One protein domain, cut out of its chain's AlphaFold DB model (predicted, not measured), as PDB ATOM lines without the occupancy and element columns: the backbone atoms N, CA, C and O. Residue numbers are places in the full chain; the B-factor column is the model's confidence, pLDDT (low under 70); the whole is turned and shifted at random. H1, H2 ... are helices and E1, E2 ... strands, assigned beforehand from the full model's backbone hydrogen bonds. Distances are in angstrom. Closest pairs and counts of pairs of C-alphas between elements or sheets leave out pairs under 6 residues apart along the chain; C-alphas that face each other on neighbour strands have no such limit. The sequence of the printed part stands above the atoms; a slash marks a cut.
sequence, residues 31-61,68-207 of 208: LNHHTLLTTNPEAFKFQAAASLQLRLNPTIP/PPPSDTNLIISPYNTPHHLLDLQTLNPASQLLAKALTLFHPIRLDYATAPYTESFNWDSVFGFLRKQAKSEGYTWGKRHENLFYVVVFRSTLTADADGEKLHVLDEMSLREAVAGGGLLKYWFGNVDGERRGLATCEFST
ATOM      1  N   LEU A  31     323.274 161.950 325.286       92.94
ATOM      2  CA  LEU A  31     322.274 162.521 326.182       92.94
ATOM      3  C   LEU A  31     321.177 163.226 325.391       92.94
ATOM      4  O   LEU A  31     321.449 163.942 324.422       92.94
ATOM      5  N   ASN A  32     319.930 162.974 325.778       94.12
ATOM      6  CA  ASN A  32     318.792 163.812 325.427       94.12
ATOM      7  C   ASN A  32     318.854 165.113 326.228       94.12
ATOM      8  O   ASN A  32     319.221 165.098 327.406       94.12
ATOM      9  N   HIS A  33     318.420 166.209 325.606       95.06
ATOM     10  CA  HIS A  33     318.302 167.482 326.302       95.06
ATOM     11  C   HIS A  33     317.335 167.356 327.486       95.06
ATOM     12  O   HIS A  33     316.269 166.746 327.363       95.06
ATOM     13  N   HIS A  34     317.700 167.925 328.634       95.31
ATOM     14  CA  HIS A  34     316.967 167.745 329.894       95.31
ATOM     15  C   HIS A  34     315.495 168.215 329.834       95.31
ATOM     16  O   HIS A  34     314.639 167.672 330.533       95.31
ATOM     17  N   THR A  35     315.175 169.170 328.952       95.88
ATOM     18  CA  THR A  35     313.802 169.671 328.722       95.88
ATOM     19  C   THR A  35     312.871 168.659 328.057       95.88
ATOM     20  O   THR A  35     311.661 168.865 328.051       95.88
ATOM     21  N   LEU A  36     313.409 167.576 327.486       95.38
ATOM     22  CA  LEU A  36     312.612 166.480 326.931       95.38
ATOM     23  C   LEU A  36     312.115 165.515 328.016       95.38
ATOM     24  O   LEU A  36     311.344 164.602 327.719       95.38
ATOM     25  N   LEU A  37     312.576 165.682 329.257       95.88
ATOM     26  CA  LEU A  37     312.185 164.859 330.388       95.88
ATOM     27  C   LEU A  37     311.166 165.574 331.269       95.88
ATOM     28  O   LEU A  37     310.980 166.788 331.218       95.88
ATOM     29  N   THR A  38     310.508 164.782 332.110       95.50
ATOM     30  CA  THR A  38     309.583 165.286 333.120       95.50
ATOM     31  C   THR A  38     310.259 166.278 334.073       95.50
ATOM     32  O   THR A  38     311.472 166.261 334.276       95.50
ATOM     33  N   THR A  39     309.454 167.128 334.694       93.56
ATOM     34  CA  THR A  39     309.848 167.966 335.832       93.56
ATOM     35  C   THR A  39     309.278 167.440 337.152       93.56
ATOM     36  O   THR A  39     309.456 168.081 338.179       93.56
ATOM     37  N   ASN A  40     308.601 166.280 337.148       96.19
ATOM     38  CA  ASN A  40     308.030 165.667 338.346       96.19
ATOM     39  C   ASN A  40     309.135 165.087 339.257       96.19
ATOM     40  O   ASN A  40     309.752 164.084 338.878       96.19
ATOM     41  N   PRO A  41     309.339 165.626 340.477       94.94
ATOM     42  CA  PRO A  41     310.374 165.142 341.389       94.94
ATOM     43  C   PRO A  41     310.192 163.671 341.782       94.94
ATOM     44  O   PRO A  41     311.171 162.939 341.886       94.94
ATOM     45  N   GLU A  42     308.953 163.196 341.944       97.19
ATOM     46  CA  GLU A  42     308.686 161.812 342.363       97.19
ATOM     47  C   GLU A  42     309.177 160.796 341.320       97.19
ATOM     48  O   GLU A  42     309.690 159.732 341.671       97.19
ATOM     49  N   ALA A  43     309.095 161.140 340.031       97.56
ATOM     50  CA  ALA A  43     309.600 160.292 338.954       97.56
ATOM     51  C   ALA A  43     311.134 160.159 339.014       97.56
ATOM     52  O   ALA A  43     311.684 159.074 338.810       97.56
ATOM     53  N   PHE A  44     311.839 161.239 339.361       97.50
ATOM     54  CA  PHE A  44     313.288 161.206 339.564       97.50
ATOM     55  C   PHE A  44     313.693 160.463 340.837       97.50
ATOM     56  O   PHE A  44     314.695 159.749 340.824       97.50
ATOM     57  N   LYS A  45     312.914 160.592 341.915       97.06
ATOM     58  CA  LYS A  45     313.196 159.924 343.189       97.06
ATOM     59  C   LYS A  45     312.981 158.414 343.127       97.06
ATOM     60  O   LYS A  45     313.806 157.675 343.659       97.06
ATOM     61  N   PHE A  46     311.884 157.963 342.516       97.75
ATOM     62  CA  PHE A  46     311.386 156.593 342.702       97.75
ATOM     63  C   PHE A  46     311.314 155.755 341.424       97.75
ATOM     64  O   PHE A  46     311.187 154.539 341.511       97.75
ATOM     65  N   GLN A  47     311.397 156.376 340.245       97.12
ATOM     66  CA  GLN A  47     311.247 155.686 338.954       97.12
ATOM     67  C   GLN A  47     312.489 155.807 338.065       97.12
ATOM     68  O   GLN A  47     312.441 155.437 336.895       97.12
ATOM     69  N   ALA A  48     313.591 156.337 338.607       96.56
ATOM     70  CA  ALA A  48     314.834 156.559 337.876       96.56
ATOM     71  C   ALA A  48     314.646 157.361 336.571       96.56
ATOM     72  O   ALA A  48     315.350 157.136 335.592       96.56
ATOM     73  N   ALA A  49     313.715 158.324 336.537       97.31
ATOM     74  CA  ALA A  49     313.370 159.038 335.302       97.31
ATOM     75  C   ALA A  49     314.566 159.742 334.628       97.31
ATOM     76  O   ALA A  49     314.567 159.905 333.411       97.31
ATOM     77  N   ALA A  50     315.614 160.094 335.384       97.38
ATOM     78  CA  ALA A  50     316.850 160.664 334.845       97.38
ATOM     79  C   ALA A  50     317.549 159.723 333.846       97.38
ATOM     80  O   ALA A  50     318.188 160.193 332.906       97.38
ATOM     81  N   SER A  51     317.393 158.399 333.978       97.38
ATOM     82  CA  SER A  51     318.011 157.442 333.055       97.38
ATOM     83  C   SER A  51     317.441 157.528 331.640       97.38
ATOM     84  O   SER A  51     318.090 157.086 330.696       97.38
ATOM     85  N   LEU A  52     316.258 158.130 331.463       96.25
ATOM     86  CA  LEU A  52     315.670 158.395 330.146       96.25
ATOM     87  C   LEU A  52     316.452 159.454 329.350       96.25
ATOM     88  O   LEU A  52     316.250 159.586 328.139       96.25
ATOM     89  N   GLN A  53     317.380 160.187 329.984       95.69
ATOM     90  CA  GLN A  53     318.328 161.017 329.240       95.69
ATOM     91  C   GLN A  53     319.298 160.174 328.413       95.69
ATOM     92  O   GLN A  53     319.774 160.650 327.385       95.69
ATOM     93  N   LEU A  54     319.601 158.943 328.835       94.94
ATOM     94  CA  LEU A  54     320.618 158.113 328.202       94.94
ATOM     95  C   LEU A  54     320.068 157.445 326.936       94.94
ATOM     96  O   LEU A  54     319.236 156.539 326.992       94.94
ATOM     97  N   ARG A  55     320.586 157.844 325.773       90.88
ATOM     98  CA  ARG A  55     320.329 157.179 324.491       90.88
ATOM     99  C   ARG A  55     321.310 156.030 324.299       90.88
ATOM    100  O   ARG A  55     322.450 156.228 323.878       90.88
ATOM    101  N   LEU A  56     320.854 154.823 324.613       83.94
ATOM    102  CA  LEU A  56     321.608 153.592 324.391       83.94
ATOM    103  C   LEU A  56     321.562 153.215 322.904       83.94
ATOM    104  O   LEU A  56     320.482 153.198 322.319       83.94
ATOM    105  N   ASN A  57     322.713 152.881 322.315       71.94
ATOM    106  CA  ASN A  57     322.845 152.498 320.900       71.94
ATOM    107  C   ASN A  57     322.209 153.516 319.936       71.94
ATOM    108  O   ASN A  57     321.267 153.167 319.220       71.94
ATOM    109  N   PRO A  58     322.680 154.776 319.903       64.06
ATOM    110  CA  PRO A  58     322.175 155.723 318.922       64.06
ATOM    111  C   PRO A  58     322.380 155.134 317.523       64.06
ATOM    112  O   PRO A  58     323.494 154.744 317.169       64.06
ATOM    113  N   THR A  59     321.311 155.045 316.732       57.16
ATOM    114  CA  THR A  59     321.420 154.705 315.313       57.16
ATOM    115  C   THR A  59     322.256 155.798 314.663       57.16
ATOM    116  O   THR A  59     321.746 156.884 314.398       57.16
ATOM    117  N   ILE A  60     323.552 155.551 314.466       57.41
ATOM    118  CA  ILE A  60     324.381 156.408 313.624       57.41
ATOM    119  C   ILE A  60     323.887 156.135 312.204       57.41
ATOM    120  O   ILE A  60     323.977 154.988 311.756       57.41
ATOM    121  N   PRO A  61     323.292 157.116 311.508       54.91
ATOM    122  CA  PRO A  61     322.924 156.908 310.121       54.91
ATOM    123  C   PRO A  61     324.195 156.531 309.350       54.91
ATOM    124  O   PRO A  61     325.196 157.235 309.437       54.91
ATOM    125  N   PRO A  68     324.588 163.600 313.183       59.38
ATOM    126  CA  PRO A  68     323.969 162.887 314.286       59.38
ATOM    127  C   PRO A  68     323.286 163.898 315.217       59.38
ATOM    128  O   PRO A  68     323.842 164.972 315.462       59.38
ATOM    129  N   PRO A  69     322.083 163.590 315.734       65.44
ATOM    130  CA  PRO A  69     321.358 164.508 316.603       65.44
ATOM    131  C   PRO A  69     322.249 164.920 317.783       65.44
ATOM    132  O   PRO A  69     322.823 164.026 318.422       65.44
ATOM    133  N   PRO A  70     322.363 166.230 318.081       75.12
ATOM    134  CA  PRO A  70     323.317 166.739 319.056       75.12
ATOM    135  C   PRO A  70     323.137 166.036 320.403       75.12
ATOM    136  O   PRO A  70     322.019 165.720 320.820       75.12
ATOM    137  N   SER A  71     324.254 165.722 321.055       83.81
ATOM    138  CA  SER A  71     324.246 165.250 322.436       83.81
ATOM    139  C   SER A  71     324.332 166.448 323.356       83.81
ATOM    140  O   SER A  71     325.189 167.305 323.156       83.81
ATOM    141  N   ASP A  72     323.480 166.473 324.374       90.50
ATOM    142  CA  ASP A  72     323.686 167.364 325.513       90.50
ATOM    143  C   ASP A  72     324.909 166.892 326.324       90.50
ATOM    144  O   ASP A  72     325.381 165.756 326.162       90.50
ATOM    145  N   THR A  73     325.423 167.761 327.186       93.06
ATOM    146  CA  THR A  73     326.467 167.458 328.177       93.06
ATOM    147  C   THR A  73     325.932 167.534 329.603       93.06
ATOM    148  O   THR A  73     326.532 166.954 330.508       93.06
ATOM    149  N   ASN A  74     324.783 168.189 329.795       96.75
ATOM    150  CA  ASN A  74     324.183 168.434 331.096       96.75
ATOM    151  C   ASN A  74     323.298 167.266 331.544       96.75
ATOM    152  O   ASN A  74     322.272 166.943 330.933       96.75
ATOM    153  N   LEU A  75     323.691 166.633 332.645       97.88
ATOM    154  CA  LEU A  75     323.022 165.477 333.225       97.88
ATOM    155  C   LEU A  75     322.139 165.880 334.412       97.88
ATOM    156  O   LEU A  75     322.557 166.628 335.295       97.88
ATOM    157  N   ILE A  76     320.928 165.328 334.474       98.50
ATOM    158  CA  ILE A  76     320.045 165.424 335.637       98.50
ATOM    159  C   ILE A  76     320.576 164.488 336.721       98.50
ATOM    160  O   ILE A  76     320.514 163.261 336.605       98.50
ATOM    161  N   ILE A  77     321.068 165.084 337.803       98.19
ATOM    162  CA  ILE A  77     321.678 164.360 338.922       98.19
ATOM    163  C   ILE A  77     320.876 164.453 340.217       98.19
ATOM    164  O   ILE A  77     321.342 163.995 341.251       98.19
ATOM    165  N   SER A  78     319.675 165.025 340.182       98.19
ATOM    166  CA  SER A  78     318.833 165.204 341.364       98.19
ATOM    167  C   SER A  78     317.342 165.169 341.020       98.19
ATOM    168  O   SER A  78     316.988 165.123 339.839       98.19
ATOM    169  N   PRO A  79     316.447 165.213 342.023       97.69
ATOM    170  CA  PRO A  79     315.024 165.454 341.793       97.69
ATOM    171  C   PRO A  79     314.675 166.842 341.220       97.69
ATOM    172  O   PRO A  79     313.505 167.078 340.920       97.69
ATOM    173  N   TYR A  80     315.654 167.738 341.040       97.06
ATOM    174  CA  TYR A  80     315.490 169.060 340.436       97.06
ATOM    175  C   TYR A  80     315.960 169.065 338.974       97.06
ATOM    176  O   TYR A  80     317.140 168.872 338.682       97.06
ATOM    177  N   ASN A  81     315.037 169.336 338.046       96.81
ATOM    178  CA  ASN A  81     315.323 169.460 336.611       96.81
ATOM    179  C   ASN A  81     315.255 170.928 336.159       96.81
ATOM    180  O   ASN A  81     314.350 171.333 335.427       96.81
ATOM    181  N   THR A  82     316.206 171.740 336.620       94.88
ATOM    182  CA  THR A  82     316.394 173.126 336.164       94.88
ATOM    183  C   THR A  82     317.874 173.377 335.860       94.88
ATOM    184  O   THR A  82     318.723 172.681 336.421       94.88
ATOM    185  N   PRO A  83     318.221 174.349 334.992       94.69
ATOM    186  CA  PRO A  83     319.591 174.509 334.489       94.69
ATOM    187  C   PRO A  83     320.680 174.625 335.567       94.69
ATOM    188  O   PRO A  83     321.786 174.138 335.373       94.69
ATOM    189  N   HIS A  84     320.368 175.225 336.718       94.44
ATOM    190  CA  HIS A  84     321.319 175.417 337.820       94.44
ATOM    191  C   HIS A  84     321.599 174.154 338.654       94.44
ATOM    192  O   HIS A  84     322.462 174.191 339.528       94.44
ATOM    193  N   HIS A  85     320.886 173.056 338.397       96.56
ATOM    194  CA  HIS A  85     321.016 171.787 339.120       96.56
ATOM    195  C   HIS A  85     321.525 170.643 338.236       96.56
ATOM    196  O   HIS A  85     321.543 169.487 338.666       96.56
ATOM    197  N   LEU A  86     321.903 170.947 336.992       97.62
ATOM    198  CA  LEU A  86     322.444 169.964 336.065       97.62
ATOM    199  C   LEU A  86     323.960 169.859 336.227       97.62
ATOM    200  O   LEU A  86     324.649 170.849 336.455       97.62
ATOM    201  N   LEU A  87     324.475 168.646 336.066       97.25
ATOM    202  CA  LEU A  87     325.902 168.360 336.063       97.25
ATOM    203  C   LEU A  87     326.438 168.409 334.634       97.25
ATOM    204  O   LEU A  87     326.054 167.575 333.813       97.25
ATOM    205  N   ASP A  88     327.372 169.311 334.349       95.62
ATOM    206  CA  ASP A  88     328.098 169.287 333.080       95.62
ATOM    207  C   ASP A  88     329.144 168.163 333.084       95.62
ATOM    208  O   ASP A  88     330.186 168.246 333.742       95.62
ATOM    209  N   LEU A  89     328.879 167.102 332.321       94.75
ATOM    210  CA  LEU A  89     329.756 165.935 332.233       94.75
ATOM    211  C   LEU A  89     331.139 166.256 331.658       94.75
ATOM    212  O   LEU A  89     332.075 165.497 331.910       94.75
ATOM    213  N   GLN A  90     331.303 167.357 330.917       93.06
ATOM    214  CA  GLN A  90     332.608 167.745 330.372       93.06
ATOM    215  C   GLN A  90     333.597 168.191 331.455       93.06
ATOM    216  O   GLN A  90     334.806 168.150 331.232       93.06
ATOM    217  N   THR A  91     333.102 168.555 332.639       92.31
ATOM    218  CA  THR A  91     333.937 168.930 333.790       92.31
ATOM    219  C   THR A  91     334.544 167.725 334.513       92.31
ATOM    220  O   THR A  91     335.408 167.887 335.373       92.31
ATOM    221  N   LEU A  92     334.112 166.507 334.172       92.88
ATOM    222  CA  LEU A  92     334.460 165.288 334.890       92.88
ATOM    223  C   LEU A  92     335.477 164.429 334.141       92.88
ATOM    224  O   LEU A  92     335.455 164.308 332.915       92.88
ATOM    225  N   ASN A  93     336.315 163.724 334.904       92.00
ATOM    226  CA  ASN A  93     337.143 162.654 334.358       92.00
ATOM    227  C   ASN A  93     336.273 161.471 333.855       92.00
ATOM    228  O   ASN A  93     335.113 161.336 334.262       92.00
ATOM    229  N   PRO A  94     336.813 160.576 333.007       92.44
ATOM    230  CA  PRO A  94     336.027 159.486 332.426       92.44
ATOM    231  C   PRO A  94     335.372 158.545 333.453       92.44
ATOM    232  O   PRO A  94     334.232 158.130 333.253       92.44
ATOM    233  N   ALA A  95     336.043 158.233 334.569       94.06
ATOM    234  CA  ALA A  95     335.483 157.364 335.608       94.06
ATOM    235  C   ALA A  95     334.249 157.999 336.266       94.06
ATOM    236  O   ALA A  95     333.216 157.346 336.432       94.06
ATOM    237  N   SER A  96     334.344 159.290 336.587       95.38
ATOM    238  CA  SER A  96     333.255 160.083 337.150       95.38
ATOM    239  C   SER A  96     332.094 160.234 336.167       95.38
ATOM    240  O   SER A  96     330.943 160.106 336.577       95.38
ATOM    241  N   GLN A  97     332.360 160.419 334.867       95.62
ATOM    242  CA  GLN A  97     331.307 160.447 333.842       95.62
ATOM    243  C   GLN A  97     330.550 159.115 333.753       95.62
ATOM    244  O   GLN A  97     329.320 159.104 333.677       95.62
ATOM    245  N   LEU A  98     331.270 157.987 333.773       96.06
ATOM    246  CA  LEU A  98     330.676 156.649 333.762       96.06
ATOM    247  C   LEU A  98     329.785 156.431 334.994       96.06
ATOM    248  O   LEU A  98     328.644 155.982 334.866       96.06
ATOM    249  N   LEU A  99     330.279 156.782 336.185       97.50
ATOM    250  CA  LEU A  99     329.513 156.629 337.419       97.50
ATOM    251  C   LEU A  99     328.301 157.571 337.470       97.50
ATOM    252  O   LEU A  99     327.213 157.114 337.810       97.50
ATOM    253  N   ALA A 100     328.446 158.840 337.080       97.88
ATOM    254  CA  ALA A 100     327.340 159.800 337.035       97.88
ATOM    255  C   ALA A 100     326.204 159.309 336.123       97.88
ATOM    256  O   ALA A 100     325.041 159.288 336.528       97.88
ATOM    257  N   LYS A 101     326.536 158.807 334.923       97.81
ATOM    258  CA  LYS A 101     325.555 158.192 334.015       97.81
ATOM    259  C   LYS A 101     324.887 156.973 334.658       97.81
ATOM    260  O   LYS A 101     323.666 156.858 334.599       97.81
ATOM    261  N   ALA A 102     325.634 156.093 335.322       98.31
ATOM    262  CA  ALA A 102     325.052 154.941 336.014       98.31
ATOM    263  C   ALA A 102     324.115 155.338 337.174       98.31
ATOM    264  O   ALA A 102     323.064 154.722 337.353       98.31
ATOM    265  N   LEU A 103     324.448 156.392 337.924       98.69
ATOM    266  CA  LEU A 103     323.647 156.920 339.037       98.69
ATOM    267  C   LEU A 103     322.312 157.550 338.593       98.69
ATOM    268  O   LEU A 103     321.429 157.796 339.419       98.69
ATOM    269  N   THR A 104     322.085 157.743 337.292       98.38
ATOM    270  CA  THR A 104     320.747 158.088 336.778       98.38
ATOM    271  C   THR A 104     319.708 157.000 337.071       98.38
ATOM    272  O   THR A 104     318.530 157.314 337.219       98.38
ATOM    273  N   LEU A 105     320.149 155.743 337.226       98.38
ATOM    274  CA  LEU A 105     319.314 154.600 337.604       98.38
ATOM    275  C   LEU A 105     319.024 154.527 339.109       98.38
ATOM    276  O   LEU A 105     318.215 153.696 339.520       98.38
ATOM    277  N   PHE A 106     319.708 155.325 339.932       98.69
ATOM    278  CA  PHE A 106     319.663 155.236 341.391       98.69
ATOM    279  C   PHE A 106     318.270 155.566 341.946       98.69
ATOM    280  O   PHE A 106     317.763 156.667 341.726       98.69
ATOM    281  N   HIS A 107     317.670 154.615 342.663       98.44
ATOM    282  CA  HIS A 107     316.376 154.753 343.339       98.44
ATOM    283  C   HIS A 107     316.276 153.772 344.524       98.44
ATOM    284  O   HIS A 107     316.988 152.757 344.555       98.44
ATOM    285  N   PRO A 108     315.420 154.049 345.526       98.25
ATOM    286  CA  PRO A 108     315.234 153.144 346.650       98.25
ATOM    287  C   PRO A 108     314.452 151.896 346.221       98.25
ATOM    288  O   PRO A 108     313.536 151.977 345.408       98.25
ATOM    289  N   ILE A 109     314.775 150.747 346.812       98.19
ATOM    290  CA  ILE A 109     314.141 149.446 346.503       98.19
ATOM    291  C   ILE A 109     313.229 148.931 347.619       98.19
ATOM    292  O   ILE A 109     312.674 147.838 347.526       98.19
ATOM    293  N   ARG A 110     313.081 149.706 348.693       97.38
ATOM    294  CA  ARG A 110     312.302 149.357 349.884       97.38
ATOM    295  C   ARG A 110     311.669 150.596 350.491       97.38
ATOM    296  O   ARG A 110     312.243 151.671 350.394       97.38
ATOM    297  N   LEU A 111     310.503 150.455 351.120       96.50
ATOM    298  CA  LEU A 111     309.723 151.591 351.637       96.50
ATOM    299  C   LEU A 111     310.344 152.244 352.883       96.50
ATOM    300  O   LEU A 111     310.165 153.433 353.111       96.50
ATOM    301  N   ASP A 112     311.099 151.482 353.671       97.62
ATOM    302  CA  ASP A 112     311.764 151.894 354.912       97.62
ATOM    303  C   ASP A 112     313.195 152.430 354.690       97.62
ATOM    304  O   ASP A 112     313.994 152.478 355.630       97.62
ATOM    305  N   TYR A 113     313.533 152.871 353.465       97.88
ATOM    306  CA  TYR A 113     314.877 153.355 353.096       97.88
ATOM    307  C   TYR A 113     315.429 154.416 354.064       97.88
ATOM    308  O   TYR A 113     316.639 154.470 354.299       97.88
ATOM    309  N   ALA A 114     314.546 155.230 354.658       97.56
ATOM    310  CA  ALA A 114     314.895 156.318 355.566       97.56
ATOM    311  C   ALA A 114     315.575 155.837 356.857       97.56
ATOM    312  O   ALA A 114     316.304 156.604 357.488       97.56
ATOM    313  N   THR A 115     315.410 154.560 357.226       97.69
ATOM    314  CA  THR A 115     316.008 153.968 358.439       97.69
ATOM    315  C   THR A 115     316.760 152.661 358.209       97.69
ATOM    316  O   THR A 115     317.668 152.354 358.979       97.69
ATOM    317  N   ALA A 116     316.469 151.937 357.126       98.00
ATOM    318  CA  ALA A 116     317.189 150.721 356.759       98.00
ATOM    319  C   ALA A 116     318.680 150.981 356.427       98.00
ATOM    320  O   ALA A 116     319.040 152.113 356.063       98.00
ATOM    321  N   PRO A 117     319.563 149.962 356.525       97.88
ATOM    322  CA  PRO A 117     320.971 150.074 356.143       97.88
ATOM    323  C   PRO A 117     321.141 150.616 354.721       97.88
ATOM    324  O   PRO A 117     320.542 150.113 353.777       97.88
ATOM    325  N   TYR A 118     321.981 151.641 354.553       98.06
ATOM    326  CA  TYR A 118     322.069 152.401 353.299       98.06
ATOM    327  C   TYR A 118     322.384 151.530 352.072       98.06
ATOM    328  O   TYR A 118     321.755 151.672 351.027       98.06
ATOM    329  N   THR A 119     323.318 150.587 352.204       96.94
ATOM    330  CA  THR A 119     323.722 149.684 351.114       96.94
ATOM    331  C   THR A 119     322.626 148.703 350.697       96.94
ATOM    332  O   THR A 119     322.694 148.167 349.599       96.94
ATOM    333  N   GLU A 120     321.614 148.489 351.539       97.88
ATOM    334  CA  GLU A 120     320.457 147.624 351.269       97.88
ATOM    335  C   GLU A 120     319.207 148.421 350.862       97.88
ATOM    336  O   GLU A 120     318.202 147.840 350.454       97.88
ATOM    337  N   SER A 121     319.238 149.750 350.997       98.38
ATOM    338  CA  SER A 121     318.092 150.622 350.718       98.38
ATOM    339  C   SER A 121     317.904 150.935 349.236       98.38
ATOM    340  O   SER A 121     316.792 151.276 348.832       98.38
ATOM    341  N   PHE A 122     318.959 150.816 348.429       98.69
ATOM    342  CA  PHE A 122     318.995 151.277 347.039       98.69
ATOM    343  C   PHE A 122     319.416 150.180 346.064       98.69
ATOM    344  O   PHE A 122     320.056 149.197 346.433       98.69
ATOM    345  N   ASN A 123     319.094 150.377 344.785       98.44
ATOM    346  CA  ASN A 123     319.354 149.440 343.690       98.44
ATOM    347  C   ASN A 123     320.833 149.375 343.235       98.44
ATOM    348  O   ASN A 123     321.117 149.335 342.033       98.44
ATOM    349  N   TRP A 124     321.788 149.338 344.166       98.25
ATOM    350  CA  TRP A 124     323.227 149.369 343.872       98.25
ATOM    351  C   TRP A 124     323.678 148.309 342.866       98.25
ATOM    352  O   TRP A 124     324.477 148.609 341.978       98.25
ATOM    353  N   ASP A 125     323.122 147.100 342.928       98.31
ATOM    354  CA  ASP A 125     323.446 146.033 341.976       98.31
ATOM    355  C   ASP A 125     323.110 146.407 340.528       98.31
ATOM    356  O   ASP A 125     323.871 146.093 339.607       98.31
ATOM    357  N   SER A 126     322.001 147.124 340.317       98.06
ATOM    358  CA  SER A 126     321.601 147.614 338.995       98.06
ATOM    359  C   SER A 126     322.502 148.753 338.529       98.06
ATOM    360  O   SER A 126     322.968 148.727 337.389       98.06
ATOM    361  N   VAL A 127     322.815 149.702 339.417       98.50
ATOM    362  CA  VAL A 127     323.731 150.820 339.135       98.50
ATOM    363  C   VAL A 127     325.113 150.297 338.738       98.50
ATOM    364  O   VAL A 127     325.605 150.588 337.647       98.50
ATOM    365  N   PHE A 128     325.728 149.446 339.562       98.00
ATOM    366  CA  PHE A 128     327.048 148.889 339.263       98.00
ATOM    367  C   PHE A 128     327.019 147.882 338.106       98.00
ATOM    368  O   PHE A 128     327.997 147.755 337.365       98.00
ATOM    369  N   GLY A 129     325.907 147.171 337.916       98.12
ATOM    370  CA  GLY A 129     325.685 146.314 336.754       98.12
ATOM    371  C   GLY A 129     325.704 147.103 335.447       98.12
ATOM    372  O   GLY A 129     326.355 146.682 334.488       98.12
ATOM    373  N   PHE A 130     325.039 148.258 335.419       97.50
ATOM    374  CA  PHE A 130     325.064 149.178 334.287       97.50
ATOM    375  C   PHE A 130     326.453 149.791 334.088       97.50
ATOM    376  O   PHE A 130     326.989 149.701 332.986       97.50
ATOM    377  N   LEU A 131     327.083 150.293 335.157       96.75
ATOM    378  CA  LEU A 131     328.432 150.866 335.117       96.75
ATOM    379  C   LEU A 131     329.447 149.918 334.464       96.75
ATOM    380  O   LEU A 131     330.203 150.317 333.583       96.75
ATOM    381  N   ARG A 132     329.448 148.636 334.855       95.94
ATOM    382  CA  ARG A 132     330.347 147.624 334.273       95.94
ATOM    383  C   ARG A 132     330.076 147.388 332.788       95.94
ATOM    384  O   ARG A 132     331.023 147.244 332.017       95.94
ATOM    385  N   LYS A 133     328.802 147.323 332.385       94.06
ATOM    386  CA  LYS A 133     328.417 147.152 330.973       94.06
ATOM    387  C   LYS A 133     328.860 148.350 330.141       94.06
ATOM    388  O   LYS A 133     329.449 148.147 329.086       94.06
ATOM    389  N   GLN A 134     328.632 149.556 330.653       92.81
ATOM    390  CA  GLN A 134     329.002 150.804 330.001       92.81
ATOM    391  C   GLN A 134     330.522 150.951 329.867       92.81
ATOM    392  O   GLN A 134     331.026 151.181 328.774       92.81
ATOM    393  N   ALA A 135     331.273 150.738 330.952       93.31
ATOM    394  CA  ALA A 135     332.733 150.782 330.909       93.31
ATOM    395  C   ALA A 135     333.282 149.806 329.855       93.31
ATOM    396  O   ALA A 135     334.150 150.160 329.063       93.31
ATOM    397  N   LYS A 136     332.715 148.593 329.779       92.12
ATOM    398  CA  LYS A 136     333.087 147.605 328.761       92.12
ATOM    399  C   LYS A 136     332.741 148.062 327.337       92.12
ATOM    400  O   LYS A 136     333.547 147.840 326.440       92.12
ATOM    401  N   SER A 137     331.569 148.658 327.114       88.12
ATOM    402  CA  SER A 137     331.141 149.111 325.781       88.12
ATOM    403  C   SER A 137     331.910 150.333 325.276       88.12
ATOM    404  O   SER A 137     332.069 150.502 324.070       88.12
ATOM    405  N   GLU A 138     332.402 151.171 326.190       88.19
ATOM    406  CA  GLU A 138     333.249 152.332 325.885       88.19
ATOM    407  C   GLU A 138     334.750 151.974 325.854       88.19
ATOM    408  O   GLU A 138     335.589 152.828 325.581       88.19
ATOM    409  N   GLY A 139     335.117 150.711 326.120       90.19
ATOM    410  CA  GLY A 139     336.516 150.274 326.175       90.19
ATOM    411  C   GLY A 139     337.302 150.857 327.356       90.19
ATOM    412  O   GLY A 139     338.534 150.839 327.351       90.19
ATOM    413  N   TYR A 140     336.610 151.372 328.373       92.44
ATOM    414  CA  TYR A 140     337.226 151.966 329.548       92.44
ATOM    415  C   TYR A 140     337.870 150.895 330.431       92.44
ATOM    416  O   TYR A 140     337.227 149.931 330.860       92.44
ATOM    417  N   THR A 141     339.152 151.088 330.737       92.19
ATOM    418  CA  THR A 141     339.903 150.233 331.657       92.19
ATOM    419  C   THR A 141     340.092 150.969 332.973       92.19
ATOM    420  O   THR A 141     340.686 152.043 333.011       92.19
ATOM    421  N   TRP A 142     339.594 150.373 334.055       91.00
ATOM    422  CA  TRP A 142     339.747 150.920 335.396       91.00
ATOM    423  C   TRP A 142     341.221 150.908 335.807       91.00
ATOM    424  O   TRP A 142     341.884 149.871 335.737       91.00
ATOM    425  N   GLY A 143     341.715 152.077 336.213       87.62
ATOM    426  CA  GLY A 143     343.076 152.271 336.702       87.62
ATOM    427  C   GLY A 143     343.279 151.741 338.121       87.62
ATOM    428  O   GLY A 143     342.616 150.807 338.586       87.62
ATOM    429  N   LYS A 144     344.216 152.348 338.851       88.38
ATOM    430  CA  LYS A 144     344.474 151.953 340.239       88.38
ATOM    431  C   LYS A 144     343.299 152.358 341.124       88.38
ATOM    432  O   LYS A 144     342.609 153.345 340.880       88.38
ATOM    433  N   ARG A 145     343.099 151.628 342.225       84.56
ATOM    434  CA  ARG A 145     341.985 151.882 343.156       84.56
ATOM    435  C   ARG A 145     341.949 153.322 343.684       84.56
ATOM    436  O   ARG A 145     340.869 153.876 343.816       84.56
ATOM    437  N   HIS A 146     343.103 153.921 343.982       83.56
ATOM    438  CA  HIS A 146     343.169 155.285 344.524       83.56
ATOM    439  C   HIS A 146     342.821 156.374 343.501       83.56
ATOM    440  O   HIS A 146     342.497 157.482 343.901       83.56
ATOM    441  N   GLU A 147     342.857 156.058 342.204       83.56
ATOM    442  CA  GLU A 147     342.440 156.957 341.117       83.56
ATOM    443  C   GLU A 147     340.914 156.904 340.897       83.56
ATOM    444  O   GLU A 147     340.372 157.675 340.117       83.56
ATOM    445  N   ASN A 148     340.218 155.974 341.564       88.69
ATOM    446  CA  ASN A 148     338.796 155.681 341.379       88.69
ATOM    447  C   ASN A 148     338.080 155.621 342.740       88.69
ATOM    448  O   ASN A 148     337.377 154.655 343.051       88.69
ATOM    449  N   LEU A 149     338.328 156.628 343.582       93.00
ATOM    450  CA  LEU A 149     337.683 156.776 344.882       93.00
ATOM    451  C   LEU A 149     336.466 157.690 344.763       93.00
ATOM    452  O   LEU A 149     336.549 158.819 344.287       93.00
ATOM    453  N   PHE A 150     335.343 157.181 345.250       95.62
ATOM    454  CA  PHE A 150     334.082 157.899 345.318       95.62
ATOM    455  C   PHE A 150     333.579 157.861 346.753       95.62
ATOM    456  O   PHE A 150     333.784 156.872 347.465       95.62
ATOM    457  N   TYR A 151     332.929 158.937 347.168       96.25
ATOM    458  CA  TYR A 151     332.410 159.094 348.518       96.25
ATOM    459  C   TYR A 151     330.897 159.141 348.494       96.25
ATOM    460  O   TYR A 151     330.291 159.665 347.564       96.25
ATOM    461  N   VAL A 152     330.308 158.617 349.558       97.56
ATOM    462  CA  VAL A 152     328.885 158.735 349.831       97.56
ATOM    463  C   VAL A 152     328.733 159.509 351.128       97.56
ATOM    464  O   VAL A 152     329.343 159.152 352.138       97.56
ATOM    465  N   VAL A 153     327.904 160.545 351.106       97.50
ATOM    466  CA  VAL A 153     327.476 161.267 352.304       97.50
ATOM    467  C   VAL A 153     325.995 160.999 352.501       97.50
ATOM    468  O   VAL A 153     325.199 161.315 351.625       97.50
ATOM    469  N   VAL A 154     325.626 160.413 353.642       98.12
ATOM    470  CA  VAL A 154     324.236 160.067 353.966       98.12
ATOM    471  C   VAL A 154     323.748 160.952 355.104       98.12
ATOM    472  O   VAL A 154     324.264 160.880 356.219       98.12
ATOM    473  N   PHE A 155     322.716 161.740 354.838       97.25
ATOM    474  CA  PHE A 155     322.031 162.563 355.823       97.25
ATOM    475  C   PHE A 155     320.771 161.838 356.281       97.25
ATOM    476  O   PHE A 155     319.890 161.550 355.474       97.25
ATOM    477  N   ARG A 156     320.671 161.547 357.579       97.81
ATOM    478  CA  ARG A 156     319.436 161.053 358.201       97.81
ATOM    479  C   ARG A 156     318.919 162.103 359.161       97.81
ATOM    480  O   ARG A 156     319.678 162.615 359.980       97.81
ATOM    481  N   SER A 157     317.638 162.417 359.050       96.00
ATOM    482  CA  SER A 157     317.009 163.484 359.822       96.00
ATOM    483  C   SER A 157     315.665 163.039 360.380       96.00
ATOM    484  O   SER A 157     315.078 162.052 359.943       96.00
ATOM    485  N   THR A 158     315.176 163.765 361.380       97.56
ATOM    486  CA  THR A 158     313.805 163.656 361.882       97.56
ATOM    487  C   THR A 158     313.257 165.067 361.992       97.56
ATOM    488  O   THR A 158     313.845 165.897 362.683       97.56
ATOM    489  N   LEU A 159     312.180 165.365 361.267       96.06
ATOM    490  CA  LEU A 159     311.605 166.707 361.270       96.06
ATOM    491  C   LEU A 159     310.804 166.935 362.551       96.06
ATOM    492  O   LEU A 159     309.942 166.127 362.897       96.06
ATOM    493  N   THR A 160     311.027 168.071 363.210       96.25
ATOM    494  CA  THR A 160     310.187 168.533 364.326       96.25
ATOM    495  C   THR A 160     308.773 168.827 363.846       96.25
ATOM    496  O   THR A 160     308.576 169.091 362.663       96.25
ATOM    497  N   ALA A 161     307.783 168.795 364.745       94.12
ATOM    498  CA  ALA A 161     306.366 168.942 364.401       94.12
ATOM    499  C   ALA A 161     306.049 170.217 363.588       94.12
ATOM    500  O   ALA A 161     305.219 170.182 362.678       94.12
ATOM    501  N   ASP A 162     306.754 171.298 363.908       95.38
ATOM    502  CA  ASP A 162     306.638 172.662 363.390       95.38
ATOM    503  C   ASP A 162     307.564 172.970 362.202       95.38
ATOM    504  O   ASP A 162     307.591 174.106 361.729       95.38
ATOM    505  N   ALA A 163     308.322 171.983 361.709       95.25
ATOM    506  CA  ALA A 163     309.215 172.173 360.573       95.25
ATOM    507  C   ALA A 163     308.452 172.666 359.329       95.25
ATOM    508  O   ALA A 163     307.476 172.052 358.893       95.25
ATOM    509  N   ASP A 164     308.942 173.756 358.744       95.38
ATOM    510  CA  ASP A 164     308.378 174.384 357.552       95.38
ATOM    511  C   ASP A 164     308.928 173.704 356.289       95.38
ATOM    512  O   ASP A 164     310.069 173.944 355.882       95.38
ATOM    513  N   GLY A 165     308.125 172.821 355.690       91.56
ATOM    514  CA  GLY A 165     308.521 172.030 354.523       91.56
ATOM    515  C   GLY A 165     308.895 172.875 353.303       91.56
ATOM    516  O   GLY A 165     309.846 172.531 352.606       91.56
ATOM    517  N   GLU A 166     308.223 174.007 353.089       94.06
ATOM    518  CA  GLU A 166     308.504 174.900 351.958       94.06
ATOM    519  C   GLU A 166     309.861 175.584 352.129       94.06
ATOM    520  O   GLU A 166     310.673 175.621 351.205       94.06
ATOM    521  N   LYS A 167     310.171 176.069 353.338       95.75
ATOM    522  CA  LYS A 167     311.498 176.647 353.609       95.75
ATOM    523  C   LYS A 167     312.608 175.612 353.494       95.75
ATOM    524  O   LYS A 167     313.666 175.927 352.955       95.75
ATOM    525  N   LEU A 168     312.379 174.395 353.987       95.00
ATOM    526  CA  LEU A 168     313.344 173.304 353.843       95.00
ATOM    527  C   LEU A 168     313.586 172.977 352.369       95.00
ATOM    528  O   LEU A 168     314.735 172.799 351.979       95.00
ATOM    529  N   HIS A 169     312.533 172.971 351.550       93.56
ATOM    530  CA  HIS A 169     312.647 172.760 350.111       93.56
ATOM    531  C   HIS A 169     313.489 173.843 349.422       93.56
ATOM    532  O   HIS A 169     314.376 173.515 348.639       93.56
ATOM    533  N   VAL A 170     313.263 175.121 349.751       96.00
ATOM    534  CA  VAL A 170     314.052 176.241 349.205       96.00
ATOM    535  C   VAL A 170     315.525 176.133 349.612       96.00
ATOM    536  O   VAL A 170     316.413 176.334 348.785       96.00
ATOM    537  N   LEU A 171     315.801 175.802 350.878       96.00
ATOM    538  CA  LEU A 171     317.171 175.624 351.366       96.00
ATOM    539  C   LEU A 171     317.877 174.451 350.678       96.00
ATOM    540  O   LEU A 171     319.058 174.564 350.347       96.00
ATOM    541  N   ASP A 172     317.161 173.351 350.454       95.88
ATOM    542  CA  ASP A 172     317.672 172.170 349.761       95.88
ATOM    543  C   ASP A 172     318.051 172.482 348.308       95.88
ATOM    544  O   ASP A 172     319.181 172.229 347.886       95.88
ATOM    545  N   GLU A 173     317.148 173.142 347.577       95.56
ATOM    546  CA  GLU A 173     317.377 173.565 346.194       95.56
ATOM    547  C   GLU A 173     318.592 174.505 346.093       95.56
ATOM    548  O   GLU A 173     319.495 174.305 345.276       95.56
ATOM    549  N   MET A 174     318.683 175.501 346.982       96.88
ATOM    550  CA  MET A 174     319.825 176.421 347.019       96.88
ATOM    551  C   MET A 174     321.145 175.711 347.341       96.88
ATOM    552  O   MET A 174     322.163 176.021 346.714       96.88
ATOM    553  N   SER A 175     321.129 174.757 348.274       95.62
ATOM    554  CA  SER A 175     322.314 173.984 348.665       95.62
ATOM    555  C   SER A 175     322.803 173.097 347.523       95.62
ATOM    556  O   SER A 175     324.006 173.002 347.279       95.62
ATOM    557  N   LEU A 176     321.882 172.485 346.770       96.25
ATOM    558  CA  LEU A 176     322.238 171.710 345.588       96.25
ATOM    559  C   LEU A 176     322.901 172.585 344.523       96.25
ATOM    560  O   LEU A 176     323.926 172.191 343.967       96.25
ATOM    561  N   ARG A 177     322.347 173.770 344.243       96.38
ATOM    562  CA  ARG A 177     322.948 174.719 343.294       96.38
ATOM    563  C   ARG A 177     324.389 175.059 343.675       96.38
ATOM    564  O   ARG A 177     325.261 175.089 342.808       96.38
ATOM    565  N   GLU A 178     324.645 175.312 344.956       96.62
ATOM    566  CA  GLU A 178     325.998 175.574 345.460       96.62
ATOM    567  C   GLU A 178     326.912 174.352 345.306       96.62
ATOM    568  O   GLU A 178     328.044 174.492 344.846       96.62
ATOM    569  N   ALA A 179     326.421 173.147 345.608       95.06
ATOM    570  CA  ALA A 179     327.191 171.911 345.470       95.06
ATOM    571  C   ALA A 179     327.546 171.586 344.008       95.06
ATOM    572  O   ALA A 179     328.669 171.170 343.727       95.06
ATOM    573  N   VAL A 180     326.623 171.818 343.067       95.44
ATOM    574  CA  VAL A 180     326.885 171.689 341.622       95.44
ATOM    575  C   VAL A 180     327.956 172.685 341.183       95.44
ATOM    576  O   VAL A 180     328.912 172.298 340.514       95.44
ATOM    577  N   ALA A 181     327.842 173.950 341.601       93.81
ATOM    578  CA  ALA A 181     328.828 174.979 341.279       93.81
ATOM    579  C   ALA A 181     330.210 174.705 341.906       93.81
ATOM    580  O   ALA A 181     331.230 175.063 341.321       93.81
ATOM    581  N   GLY A 182     330.249 174.065 343.080       92.81
ATOM    582  CA  GLY A 182     331.480 173.672 343.770       92.81
ATOM    583  C   GLY A 182     332.215 172.485 343.133       92.81
ATOM    584  O   GLY A 182     333.412 172.319 343.365       92.81
ATOM    585  N   GLY A 183     331.529 171.692 342.305       92.25
ATOM    586  CA  GLY A 183     332.095 170.535 341.615       92.25
ATOM    587  C   GLY A 183     332.200 169.270 342.475       92.25
ATOM    588  O   GLY A 183     331.930 169.249 343.675       92.25
ATOM    589  N   GLY A 184     332.563 168.160 341.830       93.44
ATOM    590  CA  GLY A 184     332.753 166.853 342.470       93.44
ATOM    591  C   GLY A 184     331.463 166.069 342.744       93.44
ATOM    592  O   GLY A 184     331.533 164.843 342.829       93.44
ATOM    593  N   LEU A 185     330.302 166.726 342.837       97.56
ATOM    594  CA  LEU A 185     328.997 166.078 343.006       97.56
ATOM    595  C   LEU A 185     328.595 165.300 341.741       97.56
ATOM    596  O   LEU A 185     328.521 165.866 340.654       97.56
ATOM    597  N   LEU A 186     328.299 164.008 341.887       98.25
ATOM    598  CA  LEU A 186     327.843 163.133 340.798       98.25
ATOM    599  C   LEU A 186     326.346 162.835 340.862       98.25
ATOM    600  O   LEU A 186     325.721 162.588 339.831       98.25
ATOM    601  N   LYS A 187     325.782 162.805 342.069       98.50
ATOM    602  CA  LYS A 187     324.364 162.550 342.320       98.50
ATOM    603  C   LYS A 187     323.968 163.156 343.657       98.50
ATOM    604  O   LYS A 187     324.726 163.107 344.622       98.50
ATOM    605  N   TYR A 188     322.776 163.732 343.674       98.56
ATOM    606  CA  TYR A 188     322.039 164.077 344.871       98.56
ATOM    607  C   TYR A 188     320.684 163.372 344.842       98.56
ATOM    608  O   TYR A 188     320.011 163.314 343.810       98.56
ATOM    609  N   TRP A 189     320.259 162.816 345.965       98.56
ATOM    610  CA  TRP A 189     318.951 162.191 346.084       98.56
ATOM    611  C   TRP A 189     318.376 162.444 347.468       98.56
ATOM    612  O   TRP A 189     319.081 162.313 348.463       98.56
ATOM    613  N   PHE A 190     317.081 162.733 347.540       97.69
ATOM    614  CA  PHE A 190     316.346 162.799 348.795       97.69
ATOM    615  C   PHE A 190     314.998 162.101 348.659       97.69
ATOM    616  O   PHE A 190     314.340 162.160 347.617       97.69
ATOM    617  N   GLY A 191     314.606 161.418 349.729       96.50
ATOM    618  CA  GLY A 191     313.333 160.726 349.821       96.50
ATOM    619  C   GLY A 191     312.237 161.581 350.445       96.50
ATOM    620  O   GLY A 191     312.438 162.726 350.846       96.50
ATOM    621  N   ASN A 192     311.066 160.973 350.563       95.69
ATOM    622  CA  ASN A 192     309.972 161.496 351.363       95.69
ATOM    623  C   ASN A 192     310.209 161.125 352.836       95.69
ATOM    624  O   ASN A 192     310.877 160.133 353.141       95.69
ATOM    625  N   VAL A 193     309.666 161.922 353.754       95.06
ATOM    626  CA  VAL A 193     309.688 161.571 355.176       95.06
ATOM    627  C   VAL A 193     308.696 160.448 355.467       95.06
ATOM    628  O   VAL A 193     307.632 160.381 354.849       95.06
ATOM    629  N   ASP A 194     309.039 159.559 356.396       95.12
ATOM    630  CA  ASP A 194     308.134 158.493 356.831       95.12
ATOM    631  C   ASP A 194     307.087 158.982 357.852       95.12
ATOM    632  O   ASP A 194     307.022 160.165 358.194       95.12
ATOM    633  N   GLY A 195     306.248 158.064 358.349       94.06
ATOM    634  CA  GLY A 195     305.206 158.377 359.337       94.06
ATOM    635  C   GLY A 195     305.738 158.933 360.665       94.06
ATOM    636  O   GLY A 195     305.026 159.668 361.342       94.06
ATOM    637  N   GLU A 196     307.005 158.662 360.989       96.56
ATOM    638  CA  GLU A 196     307.719 159.198 362.157       96.56
ATOM    639  C   GLU A 196     308.509 160.472 361.806       96.56
ATOM    640  O   GLU A 196     309.364 160.925 362.566       96.56
ATOM    641  N   ARG A 197     308.238 161.059 360.631       96.38
ATOM    642  CA  ARG A 197     308.897 162.251 360.082       96.38
ATOM    643  C   ARG A 197     310.401 162.071 359.856       96.38
ATOM    644  O   ARG A 197     311.146 163.057 359.864       96.38
ATOM    645  N   ARG A 198     310.871 160.837 359.652       97.62
ATOM    646  CA  ARG A 198     312.283 160.535 359.391       97.62
ATOM    647  C   ARG A 198     312.573 160.616 357.902       97.62
ATOM    648  O   ARG A 198     311.849 160.034 357.100       97.62
ATOM    649  N   GLY A 199     313.635 161.326 357.542       97.31
ATOM    650  CA  GLY A 199     314.062 161.530 356.162       97.31
ATOM    651  C   GLY A 199     315.456 160.977 355.897       97.31
ATOM    652  O   GLY A 199     316.257 160.779 356.816       97.31
ATOM    653  N   LEU A 200     315.747 160.755 354.616       98.25
ATOM    654  CA  LEU A 200     317.092 160.471 354.135       98.25
ATOM    655  C   LEU A 200     317.380 161.274 352.872       98.25
ATOM    656  O   LEU A 200     316.583 161.263 351.932       98.25
ATOM    657  N   ALA A 201     318.551 161.902 352.857       98.12
ATOM    658  CA  ALA A 201     319.177 162.448 351.666       98.12
ATOM    659  C   ALA A 201     320.589 161.869 351.514       98.12
ATOM    660  O   ALA A 201     321.211 161.453 352.493       98.12
ATOM    661  N   THR A 202     321.090 161.795 350.289       98.56
ATOM    662  CA  THR A 202     322.413 161.255 349.982       98.56
ATOM    663  C   THR A 202     323.060 162.011 348.841       98.56
ATOM    664  O   THR A 202     322.382 162.421 347.899       98.56
ATOM    665  N   CYS A 203     324.375 162.167 348.942       98.25
ATOM    666  CA  CYS A 203     325.213 162.702 347.886       98.25
ATOM    667  C   CYS A 203     326.315 161.707 347.540       98.25
ATOM    668  O   CYS A 203     327.012 161.205 348.427       98.25
ATOM    669  N   GLU A 204     326.539 161.510 346.250       98.19
ATOM    670  CA  GLU A 204     327.650 160.736 345.721       98.19
ATOM    671  C   GLU A 204     328.661 161.699 345.095       98.19
ATOM    672  O   GLU A 204     328.324 162.469 344.197       98.19
ATOM    673  N   PHE A 205     329.905 161.659 345.569       97.00
ATOM    674  CA  PHE A 205     330.982 162.561 345.159       97.00
ATOM    675  C   PHE A 205     332.150 161.804 344.528       97.00
ATOM    676  O   PHE A 205     332.488 160.692 344.935       97.00
ATOM    677  N   SER A 206     332.819 162.452 343.578       93.31
ATOM    678  CA  SER A 206     334.150 162.071 343.100       93.31
ATOM    679  C   SER A 206     335.242 162.896 343.770       93.31
ATOM    680  O   SER A 206     335.003 164.017 344.220       93.31
ATOM    681  N   THR A 207     336.453 162.345 343.826       81.19
ATOM    682  CA  THR A 207     337.657 163.148 344.055       81.19
ATOM    683  C   THR A 207     337.911 164.030 342.835       81.19
ATOM    684  O   THR A 207     337.977 163.504 341.720       81.19
TER     685      THR A 207
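Overview. This is residues 31 to 61 and 68 to 207 of the 208 residues of an uncharacterized protein of Aspergillus luchuensis (strain CBS 106.47) (UniProt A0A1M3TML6). A narrow three-stranded sheet, E3 E5 E4, has the helix H3 over one face, and H5 packs on H3. The long helix H6 runs beside the edge strand E4, and the small hairpin E1 and E2 also sits near E4, with H1 and H2 close by. The printed part has 171 residues, with six named helices and five named strands in the order H1 H2 E1 E2 H3 H4 H5 E3 H6 E4 E5; both sheets are antiparallel and the class is mixed, helices and strands. It is compact, with a radius of gyration of the C-alphas of 16.4 A, yet elongated, spanning 56 by 34 by 28 A.

Arrangement. In the larger sheet, E5, residues 198 to 206, is the inner strand between E3, residues 150 to 158, and E4, residues 185 to 190. N 153 and O 203 of E3 and E5 are within hydrogen-bond range at 2.9 A, as are N 202 and O 189 of the hairpin E4 and E5 at 2.8 A. H3, residues 94 to 103, is on one face at a height over the sheet of 8.9 A, in two layers, helix over sheet. It runs along the strands, at 6 degrees to E5 on the local plane. H5, residues 124 to 137, touches H3 at a steep tilt of 42 degrees, opposite ways, closest at the C-alphas of Ala 102 and Val 127, 5.3 A. H6, residues 165 to 182, only grazes the sheet; E3, H6 and E4 form a split strand-helix-strand unit, two strands running the same way with E5 between them, its crossover right-handed. E1, residues 74 to 76, and E2, residues 86 to 88, form a hairpin with N 75 and O 87 at 2.8 A. H1, residues 41 to 46, only grazes the larger sheet and is close but not clearly touching H2, residues 49 to 53. H4, residues 118 to 121, and H5 meet only through their link. Every O i to N i+4 pair is within range in H1, H3, H5 and H6; H2 has 0 of 1 but 2 of 2 O i to N i+3 pairs, and H4 is too short for an i+4 pair.

Along the chain. H1 begins at C-alpha 41, (310.374, 165.142, 341.389), and E5 ends at C-alpha 206, (334.150, 162.071, 343.100). E5 is 27.3 A long, E3 26.8 A, H6 25.4 A and H5 19.7 A; H3 and E4 are 14.3 A each.

Size, cuts and confidence. The C-alphas of Pro 61 and Ala 161, the two farthest apart, are 58.0 A apart. Residues 62 to 67 are not printed, with 7.4 A between C-alphas 61 and 68. The links H3 to H4 and H5 to E3 are long. Confidence is under 70 at residues 58 to 61 and 68 to 69.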